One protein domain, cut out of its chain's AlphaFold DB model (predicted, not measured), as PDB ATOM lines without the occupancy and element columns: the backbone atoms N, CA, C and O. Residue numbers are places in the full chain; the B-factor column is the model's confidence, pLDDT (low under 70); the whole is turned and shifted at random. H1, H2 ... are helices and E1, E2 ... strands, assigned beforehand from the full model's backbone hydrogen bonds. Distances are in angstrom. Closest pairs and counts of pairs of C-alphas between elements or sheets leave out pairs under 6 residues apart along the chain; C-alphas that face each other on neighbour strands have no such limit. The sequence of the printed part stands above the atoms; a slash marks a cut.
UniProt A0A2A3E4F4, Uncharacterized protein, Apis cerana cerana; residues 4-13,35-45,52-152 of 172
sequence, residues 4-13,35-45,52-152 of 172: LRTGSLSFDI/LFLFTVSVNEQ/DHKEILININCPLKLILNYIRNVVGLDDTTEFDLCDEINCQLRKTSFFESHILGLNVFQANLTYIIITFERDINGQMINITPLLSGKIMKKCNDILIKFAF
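This is residues 4 to 13, 35 to 45 and 52 to 152 of the 172 residues of an uncharacterized protein of Apis cerana cerana (UniProt A0A2A3E4F4). There is little regular structure: a small, strongly twisted sheet has H2 over it, H1 only grazing it, and long loops around. Of 122 printed residues, H1, E1, E2, E3 and H2, in that order, hold only 47; the class is mixed. The sheet E1-E2-E3 is a meander, each strand the antiparallel neighbour of the one before. The printed part as a whole is compact, with a radius of gyration of the C-alphas of 14.5 A, and its C-alphas span 49 by 34 by 27 A.

H1 is residues 64 to 75, from C-alpha 64 at (86.753, -21.062, 305.470); E1 is 82 to 87; E2, 115 to 122, is 21.3 A long; E3 is 128 to 133; H2, 137 to 151, is 19.9 A long, ending at C-alpha 151 at (105.016, -13.565, 287.140).

Within hydrogen-bond range are N 84 and O 118 in hairpin E1 and E2, 2.9 A, and N 119 and O 132 in hairpin E2 and E3, 2.9 A. H2 is on the sheet, height 8.3 A; Ile 131 and Leu 147 have the closest C-alphas of E3 and H2, 7.5 A. H1's O i to N i+4 pairs are each within range, H2's 7 of 11.

Residues 14 to 34 and 46 to 51 are cut out, with C-alpha gaps of 11.3 A and 10.6 A. The E1 to E2 link is long; 44 residues have pLDDT under 70.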
ATOM      1  N   LEU A   4      95.130  -8.525 306.212       53.69
ATOM      2  CA  LEU A   4      94.553  -9.494 307.141       53.69
ATOM      3  C   LEU A   4      95.579  -9.883 308.191       53.69
ATOM      4  O   LEU A   4      96.244 -10.897 308.023       53.69
ATOM      5  N   ARG A   5      95.724  -9.104 309.261       51.72
ATOM      6  CA  ARG A   5      96.474  -9.586 310.427       51.72
ATOM      7  C   ARG A   5      95.720 -10.741 311.074       51.72
ATOM      8  O   ARG A   5      94.525 -10.880 310.884       51.72
ATOM      9  N   THR A   6      96.400 -11.597 311.804       51.09
ATOM     10  CA  THR A   6      95.773 -12.523 312.742       51.09
ATOM     11  C   THR A   6      96.387 -12.209 314.094       51.09
ATOM     12  O   THR A   6      97.577 -11.952 314.181       51.09
ATOM     13  N   GLY A   7      95.614 -12.156 315.167       54.06
ATOM     14  CA  GLY A   7      96.152 -11.850 316.495       54.06
ATOM     15  C   GLY A   7      95.452 -12.683 317.540       54.06
ATOM     16  O   GLY A   7      94.233 -12.743 317.516       54.06
ATOM     17  N   SER A   8      96.184 -13.334 318.440       51.22
ATOM     18  CA  SER A   8      95.564 -14.076 319.542       51.22
ATOM     19  C   SER A   8      95.092 -13.099 320.619       51.22
ATOM     20  O   SER A   8      95.900 -12.626 321.416       51.22
ATOM     21  N   LEU A   9      93.793 -12.802 320.672       50.25
ATOM     22  CA  LEU A   9      93.208 -12.089 321.807       50.25
ATOM     23  C   LEU A   9      92.823 -13.099 322.893       50.25
ATOM     24  O   LEU A   9      91.926 -13.919 322.689       50.25
ATOM     25  N   SER A  10      93.479 -13.027 324.057       48.91
ATOM     26  CA  SER A  10      92.971 -13.708 325.252       48.91
ATOM     27  C   SER A  10      91.696 -12.996 325.708       48.91
ATOM     28  O   SER A  10      91.674 -11.766 325.816       48.91
ATOM     29  N   PHE A  11      90.631 -13.756 325.980       46.06
ATOM     30  CA  PHE A  11      89.325 -13.226 326.403       46.06
ATOM     31  C   PHE A  11      89.423 -12.339 327.661       46.06
ATOM     32  O   PHE A  11      88.620 -11.420 327.842       46.06
ATOM     33  N   ASP A  12      90.452 -12.561 328.483       44.12
ATOM     34  CA  ASP A  12      90.730 -11.796 329.701       44.12
ATOM     35  C   ASP A  12      90.885 -10.286 329.431       44.12
ATOM     36  O   ASP A  12      90.453  -9.459 330.239       44.12
ATOM     37  N   ILE A  13      91.400  -9.907 328.253       43.09
ATOM     38  CA  ILE A  13      91.664  -8.505 327.890       43.09
ATOM     39  C   ILE A  13      90.373  -7.773 327.485       43.09
ATOM     40  O   ILE A  13      90.177  -6.618 327.865       43.09
ATOM     41  N   LEU A  35      90.018 -15.683 319.592       49.53
ATOM     42  CA  LEU A  35      89.508 -14.678 318.680       49.53
ATOM     43  C   LEU A  35      90.716 -14.161 317.921       49.53
ATOM     44  O   LEU A  35      91.618 -13.571 318.515       49.53
ATOM     45  N   PHE A  36      90.741 -14.439 316.625       54.75
ATOM     46  CA  PHE A  36      91.793 -13.952 315.759       54.75
ATOM     47  C   PHE A  36      91.408 -12.563 315.268       54.75
ATOM     48  O   PHE A  36      90.369 -12.369 314.643       54.75
ATOM     49  N   LEU A  37      92.225 -11.572 315.610       46.84
ATOM     50  CA  LEU A  37      92.032 -10.216 315.115       46.84
ATOM     51  C   LEU A  37      92.387 -10.170 313.633       46.84
ATOM     52  O   LEU A  37      93.561 -10.337 313.332       46.84
ATOM     53  N   PHE A  38      91.400  -9.933 312.765       54.22
ATOM     54  CA  PHE A  38      91.620  -9.560 311.371       54.22
ATOM     55  C   PHE A  38      91.677  -8.042 311.227       54.22
ATOM     56  O   PHE A  38      91.156  -7.283 312.041       54.22
ATOM     57  N   THR A  39      92.338  -7.586 310.178       46.56
ATOM     58  CA  THR A  39      92.286  -6.195 309.739       46.56
ATOM     59  C   THR A  39      91.999  -6.247 308.239       46.56
ATOM     60  O   THR A  39      92.349  -7.222 307.587       46.56
ATOM     61  N   VAL A  40      91.268  -5.296 307.660       50.41
ATOM     62  CA  VAL A  40      91.000  -5.286 306.213       50.41
ATOM     63  C   VAL A  40      90.870  -3.846 305.762       50.41
ATOM     64  O   VAL A  40      89.770  -3.308 305.757       50.41
ATOM     65  N   SER A  41      91.964  -3.189 305.367       50.69
ATOM     66  CA  SER A  41      91.822  -1.824 304.851       50.69
ATOM     67  C   SER A  41      91.274  -1.872 303.423       50.69
ATOM     68  O   SER A  41      91.912  -2.357 302.500       50.69
ATOM     69  N   VAL A  42      90.085  -1.364 303.164       52.72
ATOM     70  CA  VAL A  42      89.579  -1.257 301.787       52.72
ATOM     71  C   VAL A  42      89.913   0.143 301.297       52.72
ATOM     72  O   VAL A  42      89.798   1.081 302.067       52.72
ATOM     73  N   ASN A  43      90.416   0.283 300.068       48.50
ATOM     74  CA  ASN A  43      90.579   1.617 299.491       48.50
ATOM     75  C   ASN A  43      89.365   1.861 298.599       48.50
ATOM     76  O   ASN A  43      89.259   1.221 297.554       48.50
ATOM     77  N   GLU A  44      88.439   2.711 299.025       51.09
ATOM     78  CA  GLU A  44      87.349   3.145 298.156       51.09
ATOM     79  C   GLU A  44      87.912   4.183 297.182       51.09
ATOM     80  O   GLU A  44      88.480   5.193 297.592       51.09
ATOM     81  N   GLN A  45      87.798   3.931 295.875       46.66
ATOM     82  CA  GLN A  45      88.190   4.900 294.845       46.66
ATOM     83  C   GLN A  45      87.154   6.029 294.722       46.66
ATOM     84  O   GLN A  45      86.604   6.260 293.649       46.66
ATOM     85  N   ASP A  52      90.756   5.501 304.322       53.03
ATOM     86  CA  ASP A  52      89.898   4.894 305.338       53.03
ATOM     87  C   ASP A  52      90.303   3.437 305.582       53.03
ATOM     88  O   ASP A  52      89.926   2.485 304.888       53.03
ATOM     89  N   HIS A  53      91.113   3.245 306.617       56.03
ATOM     90  CA  HIS A  53      91.505   1.927 307.073       56.03
ATOM     91  C   HIS A  53      90.349   1.268 307.824       56.03
ATOM     92  O   HIS A  53      90.165   1.464 309.021       56.03
ATOM     93  N   LYS A  54      89.581   0.434 307.122       59.22
ATOM     94  CA  LYS A  54      88.645  -0.485 307.777       59.22
ATOM     95  C   LYS A  54      89.433  -1.588 308.506       59.22
ATOM     96  O   LYS A  54      90.454  -2.091 308.031       59.22
ATOM     97  N   GLU A  55      88.982  -1.959 309.695       61.88
ATOM     98  CA  GLU A  55      89.486  -3.118 310.433       61.88
ATOM     99  C   GLU A  55      88.296  -4.035 310.712       61.88
ATOM    100  O   GLU A  55      87.239  -3.557 311.124       61.88
ATOM    101  N   ILE A  56      88.427  -5.339 310.456       65.50
ATOM    102  CA  ILE A  56      87.320  -6.285 310.635       65.50
ATOM    103  C   ILE A  56      87.763  -7.457 311.483       65.50
ATOM    104  O   ILE A  56      88.782  -8.062 311.210       65.50
ATOM    105  N   LEU A  57      86.973  -7.832 312.477       67.94
ATOM    106  CA  LEU A  57      87.242  -8.997 313.311       67.94
ATOM    107  C   LEU A  57      86.581 -10.239 312.715       67.94
ATOM    108  O   LEU A  57      85.369 -10.242 312.515       67.94
ATOM    109  N   ILE A  58      87.346 -11.310 312.482       72.31
ATOM    110  CA  ILE A  58      86.799 -12.591 312.009       72.31
ATOM    111  C   ILE A  58      87.241 -13.714 312.942       72.31
ATOM    112  O   ILE A  58      88.405 -13.868 313.285       72.31
ATOM    113  N   ASN A  59      86.304 -14.559 313.342       79.25
ATOM    114  CA  ASN A  59      86.631 -15.766 314.083       79.25
ATOM    115  C   ASN A  59      87.124 -16.858 313.112       79.25
ATOM    116  O   ASN A  59      86.312 -17.381 312.359       79.25
ATOM    117  N   ILE A  60      88.407 -17.257 313.125       81.38
ATOM    118  CA  ILE A  60      88.876 -18.348 312.229       81.38
ATOM    119  C   ILE A  60      88.420 -19.743 312.636       81.38
ATOM    120  O   ILE A  60      88.654 -20.694 311.893       81.38
ATOM    121  N   ASN A  61      87.756 -19.887 313.781       84.19
ATOM    122  CA  ASN A  61      87.095 -21.133 314.145       84.19
ATOM    123  C   ASN A  61      85.760 -21.329 313.397       84.19
ATOM    124  O   ASN A  61      84.923 -22.127 313.805       84.19
ATOM    125  N   CYS A  62      85.523 -20.570 312.325       86.94
ATOM    126  CA  CYS A  62      84.400 -20.773 311.423       86.94
ATOM    127  C   CYS A  62      84.861 -21.409 310.097       86.94
ATOM    128  O   CYS A  62      86.061 -21.415 309.792       86.94
ATOM    129  N   PRO A  63      83.922 -21.956 309.302       92.69
ATOM    130  CA  PRO A  63      84.234 -22.503 307.988       92.69
ATOM    131  C   PRO A  63      84.914 -21.468 307.088       92.69
ATOM    132  O   PRO A  63      84.466 -20.325 306.989       92.69
ATOM    133  N   LEU A  64      85.957 -21.886 306.375       91.81
ATOM    134  CA  LEU A  64      86.753 -21.062 305.470       91.81
ATOM    135  C   LEU A  64      85.870 -20.324 304.464       91.81
ATOM    136  O   LEU A  64      86.068 -19.137 304.230       91.81
ATOM    137  N   LYS A  65      84.845 -20.992 303.925       92.81
ATOM    138  CA  LYS A  65      83.895 -20.374 302.989       92.81
ATOM    139  C   LYS A  65      83.190 -19.152 303.586       92.81
ATOM    140  O   LYS A  65      82.978 -18.173 302.882       92.81
ATOM    141  N   LEU A  66      82.856 -19.184 304.877       91.44
ATOM    142  CA  LEU A  66      82.224 -18.054 305.561       91.44
ATOM    143  C   LEU A  66      83.199 -16.878 305.691       91.44
ATOM    144  O   LEU A  66      82.814 -15.742 305.427       91.44
ATOM    145  N   ILE A  67      84.467 -17.157 306.014       90.19
ATOM    146  CA  ILE A  67      85.540 -16.152 306.066       90.19
ATOM    147  C   ILE A  67      85.719 -15.492 304.695       90.19
ATOM    148  O   ILE A  67      85.720 -14.269 304.600       90.19
ATOM    149  N   LEU A  68      85.828 -16.291 303.630       91.56
ATOM    150  CA  LEU A  68      86.023 -15.793 302.265       91.56
ATOM    151  C   LEU A  68      84.828 -14.968 301.777       91.56
ATOM    152  O   LEU A  68      85.026 -13.892 301.219       91.56
ATOM    153  N   ASN A  69      83.599 -15.420 302.037       91.69
ATOM    154  CA  ASN A  69      82.392 -14.664 301.698       91.69
ATOM    155  C   ASN A  69      82.333 -13.331 302.451       91.69
ATOM    156  O   ASN A  69      81.978 -12.305 301.878       91.69
ATOM    157  N   TYR A  70      82.703 -13.328 303.733       88.88
ATOM    158  CA  TYR A  70      82.750 -12.100 304.515       88.88
ATOM    159  C   TYR A  70      83.797 -11.124 303.969       88.88
ATOM    160  O   TYR A  70      83.496  -9.947 303.789       88.88
ATOM    161  N   ILE A  71      84.993 -11.616 303.630       87.50
ATOM    162  CA  ILE A  71      86.035 -10.816 302.979       87.50
ATOM    163  C   ILE A  71      85.521 -10.228 301.659       87.50
ATOM    164  O   ILE A  71      85.632  -9.022 301.461       87.50
ATOM    165  N   ARG A  72      84.916 -11.045 300.788       90.88
ATOM    166  CA  ARG A  72      84.318 -10.596 299.520       90.88
ATOM    167  C   ARG A  72      83.344  -9.438 299.742       90.88
ATOM    168  O   ARG A  72      83.488  -8.399 299.105       90.88
ATOM    169  N   ASN A  73      82.430  -9.591 300.699       89.81
ATOM    170  CA  ASN A  73      81.428  -8.575 301.021       89.81
ATOM    171  C   ASN A  73      82.047  -7.280 301.556       89.81
ATOM    172  O   ASN A  73      81.633  -6.197 301.159       89.81
ATOM    173  N   VAL A  74      83.036  -7.372 302.450       84.12
ATOM    174  CA  VAL A  74      83.683  -6.183 303.032       84.12
ATOM    175  C   VAL A  74      84.485  -5.416 301.983       84.12
ATOM    176  O   VAL A  74      84.515  -4.188 302.014       84.12
ATOM    177  N   VAL A  75      85.139  -6.131 301.070       82.12
ATOM    178  CA  VAL A  75      86.003  -5.544 300.036       82.12
ATOM    179  C   VAL A  75      85.203  -5.075 298.819       82.12
ATOM    180  O   VAL A  75      85.724  -4.300 298.025       82.12
ATOM    181  N   GLY A  76      83.943  -5.495 298.695       87.94
ATOM    182  CA  GLY A  76      83.099  -5.164 297.550       87.94
ATOM    183  C   GLY A  76      83.557  -5.866 296.273       87.94
ATOM    184  O   GLY A  76      83.549  -5.257 295.210       87.94
ATOM    185  N   LEU A  77      84.018  -7.117 296.382       89.31
ATOM    186  CA  LEU A  77      84.342  -7.928 295.206       89.31
ATOM    187  C   LEU A  77      83.066  -8.553 294.637       89.31
ATOM    188  O   LEU A  77      82.251  -9.086 295.394       89.31
ATOM    189  N   ASP A  78      82.935  -8.548 293.312       92.88
ATOM    190  CA  ASP A  78      81.827  -9.214 292.630       92.88
ATOM    191  C   ASP A  78      81.898 -10.735 292.813       92.88
ATOM    192  O   ASP A  78      82.963 -11.330 293.019       92.88
ATOM    193  N   ASP A  79      80.751 -11.403 292.679       90.50
ATOM    194  CA  ASP A  79      80.677 -12.853 292.861       90.50
ATOM    195  C   ASP A  79      81.494 -13.646 291.836       90.50
ATOM    196  O   ASP A  79      81.951 -14.759 292.127       90.50
ATOM    197  N   THR A  80      81.706 -13.049 290.663       92.69
ATOM    198  CA  THR A  80      82.501 -13.591 289.558       92.69
ATOM    199  C   THR A  80      83.992 -13.315 289.702       92.69
ATOM    200  O   THR A  80      84.787 -13.953 289.018       92.69
ATOM    201  N   THR A  81      84.397 -12.378 290.565       93.06
ATOM    202  CA  THR A  81      85.810 -12.049 290.752       93.06
ATOM    203  C   THR A  81      86.508 -13.175 291.507       93.06
ATOM    204  O   THR A  81      86.179 -13.481 292.663       93.06
ATOM    205  N   GLU A  82      87.504 -13.782 290.860       93.94
ATOM    206  CA  GLU A  82      88.392 -14.732 291.515       93.94
ATOM    207  C   GLU A  82      89.417 -13.992 292.375       93.94
ATOM    208  O   GLU A  82      90.054 -13.021 291.953       93.94
ATOM    209  N   PHE A  83      89.578 -14.469 293.607       94.19
ATOM    210  CA  PHE A  83      90.587 -13.965 294.518       94.19
ATOM    211  C   PHE A  83      91.136 -15.080 295.404       94.19
ATOM    212  O   PHE A  83      90.506 -16.118 295.604       94.19
ATOM    213  N   ASP A  84      92.323 -14.850 295.951       92.81
ATOM    214  CA  ASP A  84      92.947 -15.693 296.961       92.81
ATOM    215  C   ASP A  84      93.761 -14.824 297.929       92.81
ATOM    216  O   ASP A  84      93.914 -13.611 297.755       92.81
ATOM    217  N   LEU A  85      94.260 -15.450 298.988       89.81
ATOM    218  CA  LEU A  85      94.993 -14.794 300.059       89.81
ATOM    219  C   LEU A  85      96.474 -15.151 299.971       89.81
ATOM    220  O   LEU A  85      96.836 -16.321 299.870       89.81
ATOM    221  N   CYS A  86      97.339 -14.144 300.033       86.38
ATOM    222  CA  CYS A  86      98.790 -14.290 299.985       86.38
ATOM    223  C   CYS A  86      99.408 -13.836 301.306       86.38
ATOM    224  O   CYS A  86      99.150 -12.734 301.764       86.38
ATOM    225  N   ASP A  87     100.226 -14.676 301.924       84.44
ATOM    226  CA  ASP A  87     100.959 -14.316 303.144       84.44
ATOM    227  C   ASP A  87     102.048 -13.268 302.863       84.44
ATOM    228  O   ASP A  87     102.876 -13.474 301.977       84.44
ATOM    229  N   GLU A  88     102.074 -12.180 303.635       76.19
ATOM    230  CA  GLU A  88     103.062 -11.098 303.521       76.19
ATOM    231  C   GLU A  88     104.504 -11.587 303.742       76.19
ATOM    232  O   GLU A  88     105.415 -11.119 303.062       76.19
ATOM    233  N   ILE A  89     104.726 -12.551 304.646       79.25
ATOM    234  CA  ILE A  89     106.075 -13.010 305.016       79.25
ATOM    235  C   ILE A  89     106.642 -13.936 303.940       79.25
ATOM    236  O   ILE A  89     107.744 -13.731 303.432       79.25
ATOM    237  N   ASN A  90     105.887 -14.978 303.592       80.38
ATOM    238  CA  ASN A  90     106.374 -16.024 302.690       80.38
ATOM    239  C   ASN A  90     106.043 -15.753 301.216       80.38
ATOM    240  O   ASN A  90     106.603 -16.404 300.328       80.38
ATOM    241  N   CYS A  91     105.152 -14.798 300.943       77.94
ATOM    242  CA  CYS A  91     104.598 -14.512 299.619       77.94
ATOM    243  C   CYS A  91     103.951 -15.754 298.983       77.94
ATOM    244  O   CYS A  91     104.104 -16.001 297.787       77.94
ATOM    245  N   GLN A  92     103.297 -16.585 299.800       84.12
ATOM    246  CA  GLN A  92     102.651 -17.815 299.350       84.12
ATOM    247  C   GLN A  92     101.136 -17.648 299.319       84.12
ATOM    248  O   GLN A  92     100.527 -17.255 300.319       84.12
ATOM    249  N   LEU A  93     100.548 -18.012 298.176       88.12
ATOM    250  CA  LEU A  93      99.107 -18.162 298.029       88.12
ATOM    251  C   LEU A  93      98.609 -19.288 298.917       88.12
ATOM    252  O   LEU A  93      99.199 -20.371 298.966       88.12
ATOM    253  N   ARG A  94      97.490 -19.032 299.582       90.62
ATOM    254  CA  ARG A  94      96.830 -20.015 300.428       90.62
ATOM    255  C   ARG A  94      96.060 -21.036 299.617       90.62
ATOM    256  O   ARG A  94      95.774 -22.086 300.169       90.62
ATOM    257  N   LYS A  95      95.812 -20.799 298.324       91.06
ATOM    258  CA  LYS A  95      95.118 -21.725 297.421       91.06
ATOM    259  C   LYS A  95      93.751 -22.100 297.982       91.06
ATOM    260  O   LYS A  95      93.355 -23.263 297.971       91.06
ATOM    261  N   THR A  96      93.041 -21.099 298.498       89.44
ATOM    262  CA  THR A  96      91.796 -21.286 299.254       89.44
ATOM    263  C   THR A  96      90.711 -22.021 298.462       89.44
ATOM    264  O   THR A  96      89.925 -22.755 299.053       89.44
ATOM    265  N   SER A  97      90.733 -21.929 297.129       86.94
ATOM    266  CA  SER A  97      89.830 -22.648 296.220       86.94
ATOM    267  C   SER A  97      89.967 -24.177 296.244       86.94
ATOM    268  O   SER A  97      89.060 -24.864 295.789       86.94
ATOM    269  N   PHE A  98      91.092 -24.722 296.721       87.75
ATOM    270  CA  PHE A  98      91.326 -26.172 296.781       87.75
ATOM    271  C   PHE A  98      90.838 -26.811 298.083       87.75
ATOM    272  O   PHE A  98      90.837 -28.036 298.196       87.75
ATOM    273  N   PHE A  99      90.450 -26.005 299.070       89.81
ATOM    274  CA  PHE A  99      89.936 -26.515 300.333       89.81
ATOM    275  C   PHE A  99      88.439 -26.778 300.242       89.81
ATOM    276  O   PHE A  99      87.679 -26.034 299.619       89.81
ATOM    277  N   GLU A 100      87.999 -27.828 300.927       89.38
ATOM    278  CA  GLU A 100      86.581 -28.118 301.057       89.38
ATOM    279  C   GLU A 100      85.875 -27.036 301.884       89.38
ATOM    280  O   GLU A 100      86.426 -26.466 302.827       89.38
ATOM    281  N   SER A 101      84.614 -26.768 301.547       83.50
ATOM    282  CA  SER A 101      83.854 -25.638 302.106       83.50
ATOM    283  C   SER A 101      83.683 -25.644 303.632       83.50
ATOM    284  O   SER A 101      83.431 -24.587 304.214       83.50
ATOM    285  N   HIS A 102      83.822 -26.805 304.275       88.19
ATOM    286  CA  HIS A 102      83.660 -26.984 305.717       88.19
ATOM    287  C   HIS A 102      84.981 -26.919 306.499       88.19
ATOM    288  O   HIS A 102      84.955 -26.950 307.730       88.19
ATOM    289  N   ILE A 103      86.128 -26.828 305.814       93.38
ATOM    290  CA  ILE A 103      87.431 -26.689 306.470       93.38
ATOM    291  C   ILE A 103      87.428 -25.422 307.316       93.38
ATOM    292  O   ILE A 103      87.028 -24.360 306.846       93.38
ATOM    293  N   LEU A 104      87.871 -25.526 308.565       89.62
ATOM    294  CA  LEU A 104      87.965 -24.380 309.462       89.62
ATOM    295  C   LEU A 104      89.094 -23.444 309.023       89.62
ATOM    296  O   LEU A 104      90.158 -23.896 308.600       89.62
ATOM    297  N   GLY A 105      88.890 -22.136 309.186       87.69
ATOM    298  CA  GLY A 105      89.911 -21.131 308.890       87.69
ATOM    299  C   GLY A 105      91.232 -21.376 309.625       87.69
ATOM    300  O   GLY A 105      92.289 -21.127 309.055       87.69
ATOM    301  N   LEU A 106      91.189 -21.934 310.840       87.12
ATOM    302  CA  LEU A 106      92.378 -22.290 311.631       87.12
ATOM    303  C   LEU A 106      93.309 -23.312 310.955       87.12
ATOM    304  O   LEU A 106      94.491 -23.360 311.278       87.12
ATOM    305  N   ASN A 107      92.802 -24.102 310.004       88.75
ATOM    306  CA  ASN A 107      93.615 -25.062 309.253       88.75
ATOM    307  C   ASN A 107      94.361 -24.403 308.081       88.75
ATOM    308  O   ASN A 107      95.256 -25.012 307.498       88.75
ATOM    309  N   VAL A 108      93.980 -23.177 307.712       89.56
ATOM    310  CA  VAL A 108      94.502 -22.456 306.540       89.56
ATOM    311  C   VAL A 108      95.304 -21.225 306.958       89.56
ATOM    312  O   VAL A 108      96.365 -20.942 306.389       89.56
ATOM    313  N   PHE A 109      94.813 -20.505 307.965       86.25
ATOM    314  CA  PHE A 109      95.411 -19.286 308.489       86.25
ATOM    315  C   PHE A 109      96.235 -19.572 309.738       86.25
ATOM    316  O   PHE A 109      95.814 -20.289 310.639       86.25
ATOM    317  N   GLN A 110      97.412 -18.962 309.798       83.00
ATOM    318  CA  GLN A 110      98.283 -18.987 310.964       83.00
ATOM    319  C   GLN A 110      98.063 -17.718 311.779       83.00
ATOM    320  O   GLN A 110      97.693 -16.679 311.233       83.00
ATOM    321  N   ALA A 111      98.299 -17.812 313.085       76.25
ATOM    322  CA  ALA A 111      98.273 -16.677 314.000       76.25
ATOM    323  C   ALA A 111      99.404 -15.676 313.695       76.25
ATOM    324  O   ALA A 111     100.481 -16.082 313.263       76.25
ATOM    325  N   ASN A 112      99.194 -14.396 314.007       73.94
ATOM    326  CA  ASN A 112     100.185 -13.323 313.890       73.94
ATOM    327  C   ASN A 112     100.759 -13.109 312.478       73.94
ATOM    328  O   ASN A 112     101.851 -12.559 312.346       73.94
ATOM    329  N   LEU A 113     100.025 -13.496 311.431       76.94
ATOM    330  CA  LEU A 113     100.385 -13.259 310.033       76.94
ATOM    331  C   LEU A 113      99.480 -12.230 309.378       76.94
ATOM    332  O   LEU A 113      98.301 -12.142 309.702       76.94
ATOM    333  N   THR A 114     100.047 -11.496 308.424       77.50
ATOM    334  CA  THR A 114      99.305 -10.645 307.501       77.50
ATOM    335  C   THR A 114      99.020 -11.408 306.210       77.50
ATOM    336  O   THR A 114      99.952 -11.919 305.589       77.50
ATOM    337  N   TYR A 115      97.773 -11.401 305.741       82.31
ATOM    338  CA  TYR A 115      97.431 -11.820 304.385       82.31
ATOM    339  C   TYR A 115      96.984 -10.646 303.518       82.31
ATOM    340  O   TYR A 115      96.247  -9.763 303.949       82.31
ATOM    341  N   ILE A 116      97.425 -10.666 302.271       81.44
ATOM    342  CA  ILE A 116      97.102  -9.715 301.219       81.44
ATOM    343  C   ILE A 116      96.094 -10.383 300.293       81.44
ATOM    344  O   ILE A 116      96.290 -11.533 299.893       81.44
ATOM    345  N   ILE A 117      95.038  -9.666 299.925       86.44
ATOM    346  CA  ILE A 117      94.093 -10.152 298.917       86.44
ATOM    347  C   ILE A 117      94.681  -9.947 297.531       86.44
ATOM    348  O   ILE A 117      95.118  -8.848 297.178       86.44
ATOM    349  N   ILE A 118      94.649 -11.013 296.749       87.75
ATOM    350  CA  ILE A 118      95.095 -11.046 295.368       87.75
ATOM    351  C   ILE A 118      93.903 -11.420 294.499       87.75
ATOM    352  O   ILE A 118      93.321 -12.480 294.709       87.75
ATOM    353  N   THR A 119      93.561 -10.589 293.521       91.69
ATOM    354  CA  THR A 119      92.626 -10.956 292.451       91.69
ATOM    355  C   THR A 119      93.392 -11.478 291.252       91.69
ATOM    356  O   THR A 119      94.547 -11.109 291.031       91.69
ATOM    357  N   PHE A 120      92.768 -12.354 290.482       92.62
ATOM    358  CA  PHE A 120      93.355 -12.903 289.267       92.62
ATOM    359  C   PHE A 120      92.251 -13.367 288.322       92.62
ATOM    360  O   PHE A 120      91.085 -13.445 288.693       92.62
ATOM    361  N   GLU A 121      92.647 -13.698 287.105       93.38
ATOM    362  CA  GLU A 121      91.823 -14.407 286.132       93.38
ATOM    363  C   GLU A 121      92.475 -15.756 285.825       93.38
ATOM    364  O   GLU A 121      93.636 -15.996 286.180       93.38
ATOM    365  N   ARG A 122      91.756 -16.641 285.136       92.00
ATOM    366  CA  ARG A 122      92.309 -17.900 284.634       92.00
ATOM    367  C   ARG A 122      92.329 -17.926 283.118       92.00
ATOM    368  O   ARG A 122      91.351 -17.563 282.471       92.00
ATOM    369  N   ASP A 123      93.444 -18.384 282.562       92.69
ATOM    370  CA  ASP A 123      93.546 -18.670 281.135       92.69
ATOM    371  C   ASP A 123      92.771 -19.949 280.758       92.69
ATOM    372  O   ASP A 123      92.225 -20.661 281.605       92.69
ATOM    373  N   ILE A 124      92.775 -20.284 279.465       94.31
ATOM    374  CA  ILE A 124      92.142 -21.503 278.934       94.31
ATOM    375  C   ILE A 124      92.695 -22.808 279.539       94.31
ATOM    376  O   ILE A 124      92.051 -23.849 279.440       94.31
ATOM    377  N   ASN A 125      93.878 -22.765 280.157       93.38
ATOM    378  CA  ASN A 125      94.532 -23.900 280.804       93.38
ATOM    379  C   ASN A 125      94.294 -23.913 282.327       93.38
ATOM    380  O   ASN A 125      94.871 -24.746 283.029       93.38
ATOM    381  N   GLY A 126      93.492 -22.981 282.857       86.62
ATOM    382  CA  GLY A 126      93.236 -22.817 284.289       86.62
ATOM    383  C   GLY A 126      94.382 -22.165 285.071       86.62
ATOM    384  O   GLY A 126      94.329 -22.125 286.308       86.62
ATOM    385  N   GLN A 127      95.418 -21.664 284.390       88.50
ATOM    386  CA  GLN A 127      96.545 -20.965 285.002       88.50
ATOM    387  C   GLN A 127      96.152 -19.542 285.380       88.50
ATOM    388  O   GLN A 127      95.464 -18.856 284.631       88.50
ATOM    389  N   MET A 128      96.626 -19.094 286.543       88.81
ATOM    390  CA  MET A 128      96.379 -17.735 287.012       88.81
ATOM    391  C   MET A 128      97.115 -16.713 286.141       88.81
ATOM    392  O   MET A 128      98.334 -16.787 285.987       88.81
ATOM    393  N   ILE A 129      96.373 -15.735 285.637       89.44
ATOM    394  CA  ILE A 129      96.852 -14.576 284.881       89.44
ATOM    395  C   ILE A 129      96.316 -13.288 285.524       89.44
ATOM    396  O   ILE A 129      95.464 -13.338 286.411       89.44
ATOM    397  N   ASN A 130      96.837 -12.129 285.112       88.69
ATOM    398  CA  ASN A 130      96.358 -10.810 285.565       88.69
ATOM    399  C   ASN A 130      96.324 -10.641 287.099       88.69
ATOM    400  O   ASN A 130      95.448  -9.991 287.670       88.69
ATOM    401  N   ILE A 131      97.313 -11.236 287.769       87.25
ATOM    402  CA  ILE A 131      97.432 -11.268 289.226       87.25
ATOM    403  C   ILE A 131      97.650  -9.847 289.750       87.25
ATOM    404  O   ILE A 131      98.700  -9.246 289.522       87.25
ATOM    405  N   THR A 132      96.667  -9.333 290.483       85.38
ATOM    406  CA  THR A 132      96.642  -7.953 290.965       85.38
ATOM    407  C   THR A 132      96.413  -7.929 292.475       85.38
ATOM    408  O   THR A 132      95.384  -8.404 292.959       85.38
ATOM    409  N   PRO A 133      97.360  -7.402 293.264       82.56
ATOM    410  CA  PRO A 133      97.176  -7.269 294.694       82.56
ATOM    411  C   PRO A 133      96.282  -6.062 295.008       82.56
ATOM    412  O   PRO A 133      96.494  -4.964 294.492       82.56
ATOM    413  N   LEU A 134      95.323  -6.231 295.918       79.31
ATOM    414  CA  LEU A 134      94.460  -5.150 296.419       79.31
ATOM    415  C   LEU A 134      95.196  -4.291 297.466       79.31
ATOM    416  O   LEU A 134      94.864  -4.271 298.659       79.31
ATOM    417  N   LEU A 135      96.229  -3.570 297.022       69.00
ATOM    418  CA  LEU A 135      97.097  -2.719 297.847       69.00
ATOM    419  C   LEU A 135      96.920  -1.227 297.529       69.00
ATOM    420  O   LEU A 135      96.520  -0.865 296.429       69.00
ATOM    421  N   SER A 136      97.244  -0.352 298.492       58.88
ATOM    422  CA  SER A 136      97.386   1.096 298.257       58.88
ATOM    423  C   SER A 136      98.868   1.489 298.151       58.88
ATOM    424  O   SER A 136      99.773   0.731 298.525       58.88
ATOM    425  N   GLY A 137      99.123   2.676 297.590       57.62
ATOM    426  CA  GLY A 137     100.389   3.057 296.956       57.62
ATOM    427  C   GLY A 137     101.673   2.851 297.771       57.62
ATOM    428  O   GLY A 137     102.683   2.434 297.203       57.62
ATOM    429  N   LYS A 138     101.674   3.087 299.090       55.00
ATOM    430  CA  LYS A 138     102.914   3.021 299.899       55.00
ATOM    431  C   LYS A 138     103.440   1.592 300.097       55.00
ATOM    432  O   LYS A 138     104.650   1.408 300.214       55.00
ATOM    433  N   ILE A 139     102.565   0.584 300.093       56.81
ATOM    434  CA  ILE A 139     102.922  -0.826 300.359       56.81
ATOM    435  C   ILE A 139     103.113  -1.633 299.066       56.81
ATOM    436  O   ILE A 139     103.810  -2.649 299.068       56.81
ATOM    437  N   MET A 140     102.642  -1.107 297.929       56.69
ATOM    438  CA  MET A 140     102.897  -1.666 296.595       56.69
ATOM    439  C   MET A 140     104.397  -1.883 296.322       56.69
ATOM    440  O   MET A 140     104.779  -2.892 295.738       56.69
ATOM    441  N   LYS A 141     105.269  -0.997 296.835       60.03
ATOM    442  CA  LYS A 141     106.732  -1.134 296.703       60.03
ATOM    443  C   LYS A 141     107.293  -2.384 297.390       60.03
ATOM    444  O   LYS A 141     108.205  -2.991 296.846       60.03
ATOM    445  N   LYS A 142     106.746  -2.784 298.546       60.41
ATOM    446  CA  LYS A 142     107.139  -4.024 299.246       60.41
ATOM    447  C   LYS A 142     106.568  -5.271 298.572       60.41
ATOM    448  O   LYS A 142     107.169  -6.333 298.626       60.41
ATOM    449  N   CYS A 143     105.416  -5.138 297.920       64.06
ATOM    450  CA  CYS A 143     104.738  -6.256 297.271       64.06
ATOM    451  C   CYS A 143     105.160  -6.481 295.814       64.06
ATOM    452  O   CYS A 143     104.733  -7.461 295.210       64.06
ATOM    453  N   ASN A 144     106.035  -5.643 295.252       66.12
ATOM    454  CA  ASN A 144     106.649  -5.936 293.955       66.12
ATOM    455  C   ASN A 144     107.385  -7.284 293.970       66.12
ATOM    456  O   ASN A 144     107.289  -8.039 293.007       66.12
ATOM    457  N   ASP A 145     108.019  -7.646 295.087       65.88
ATOM    458  CA  ASP A 145     108.668  -8.953 295.241       65.88
ATOM    459  C   ASP A 145     107.661 -10.115 295.180       65.88
ATOM    460  O   ASP A 145     107.971 -11.198 294.679       65.88
ATOM    461  N   ILE A 146     106.431  -9.880 295.651       67.38
ATOM    462  CA  ILE A 146     105.320 -10.836 295.583       67.38
ATOM    463  C   ILE A 146     104.886 -11.018 294.126       67.38
ATOM    464  O   ILE A 146     104.788 -12.147 293.645       67.38
ATOM    465  N   LEU A 147     104.685  -9.914 293.405       68.69
ATOM    466  CA  LEU A 147     104.317  -9.927 291.988       68.69
ATOM    467  C   LEU A 147     105.368 -10.634 291.125       68.69
ATOM    468  O   LEU A 147     105.016 -11.455 290.280       68.69
ATOM    469  N   ILE A 148     106.656 -10.388 291.377       71.44
ATOM    470  CA  ILE A 148     107.760 -11.034 290.651       71.44
ATOM    471  C   ILE A 148     107.744 -12.557 290.860       71.44
ATOM    472  O   ILE A 148     107.941 -13.308 289.902       71.44
ATOM    473  N   LYS A 149     107.464 -13.035 292.082       68.44
ATOM    474  CA  LYS A 149     107.349 -14.478 292.372       68.44
ATOM    475  C   LYS A 149     106.194 -15.147 291.621       68.44
ATOM    476  O   LYS A 149     106.307 -16.327 291.291       68.44
ATOM    477  N   PHE A 150     105.113 -14.419 291.343       67.62
ATOM    478  CA  PHE A 150     103.976 -14.940 290.585       67.62
ATOM    479  C   PHE A 150     104.149 -14.837 289.068       67.62
ATOM    480  O   PHE A 150     103.737 -15.747 288.357       67.62
ATOM    481  N   ALA A 151     104.783 -13.772 288.571       61.38
ATOM    482  CA  ALA A 151     105.016 -13.565 287.140       61.38
ATOM    483  C   ALA A 151     106.017 -14.572 286.546       61.38
ATOM    484  O   ALA A 151     105.952 -14.899 285.361       61.38
ATOM    485  N   PHE A 152     106.928 -15.091 287.371       58.38
ATOM    486  CA  PHE A 152     107.927 -16.068 286.957       58.38
ATOM    487  C   PHE A 152     107.867 -17.302 287.857       58.38
ATOM    488  O   PHE A 152     108.736 -17.476 288.720       58.38
TER     489      PHE A 152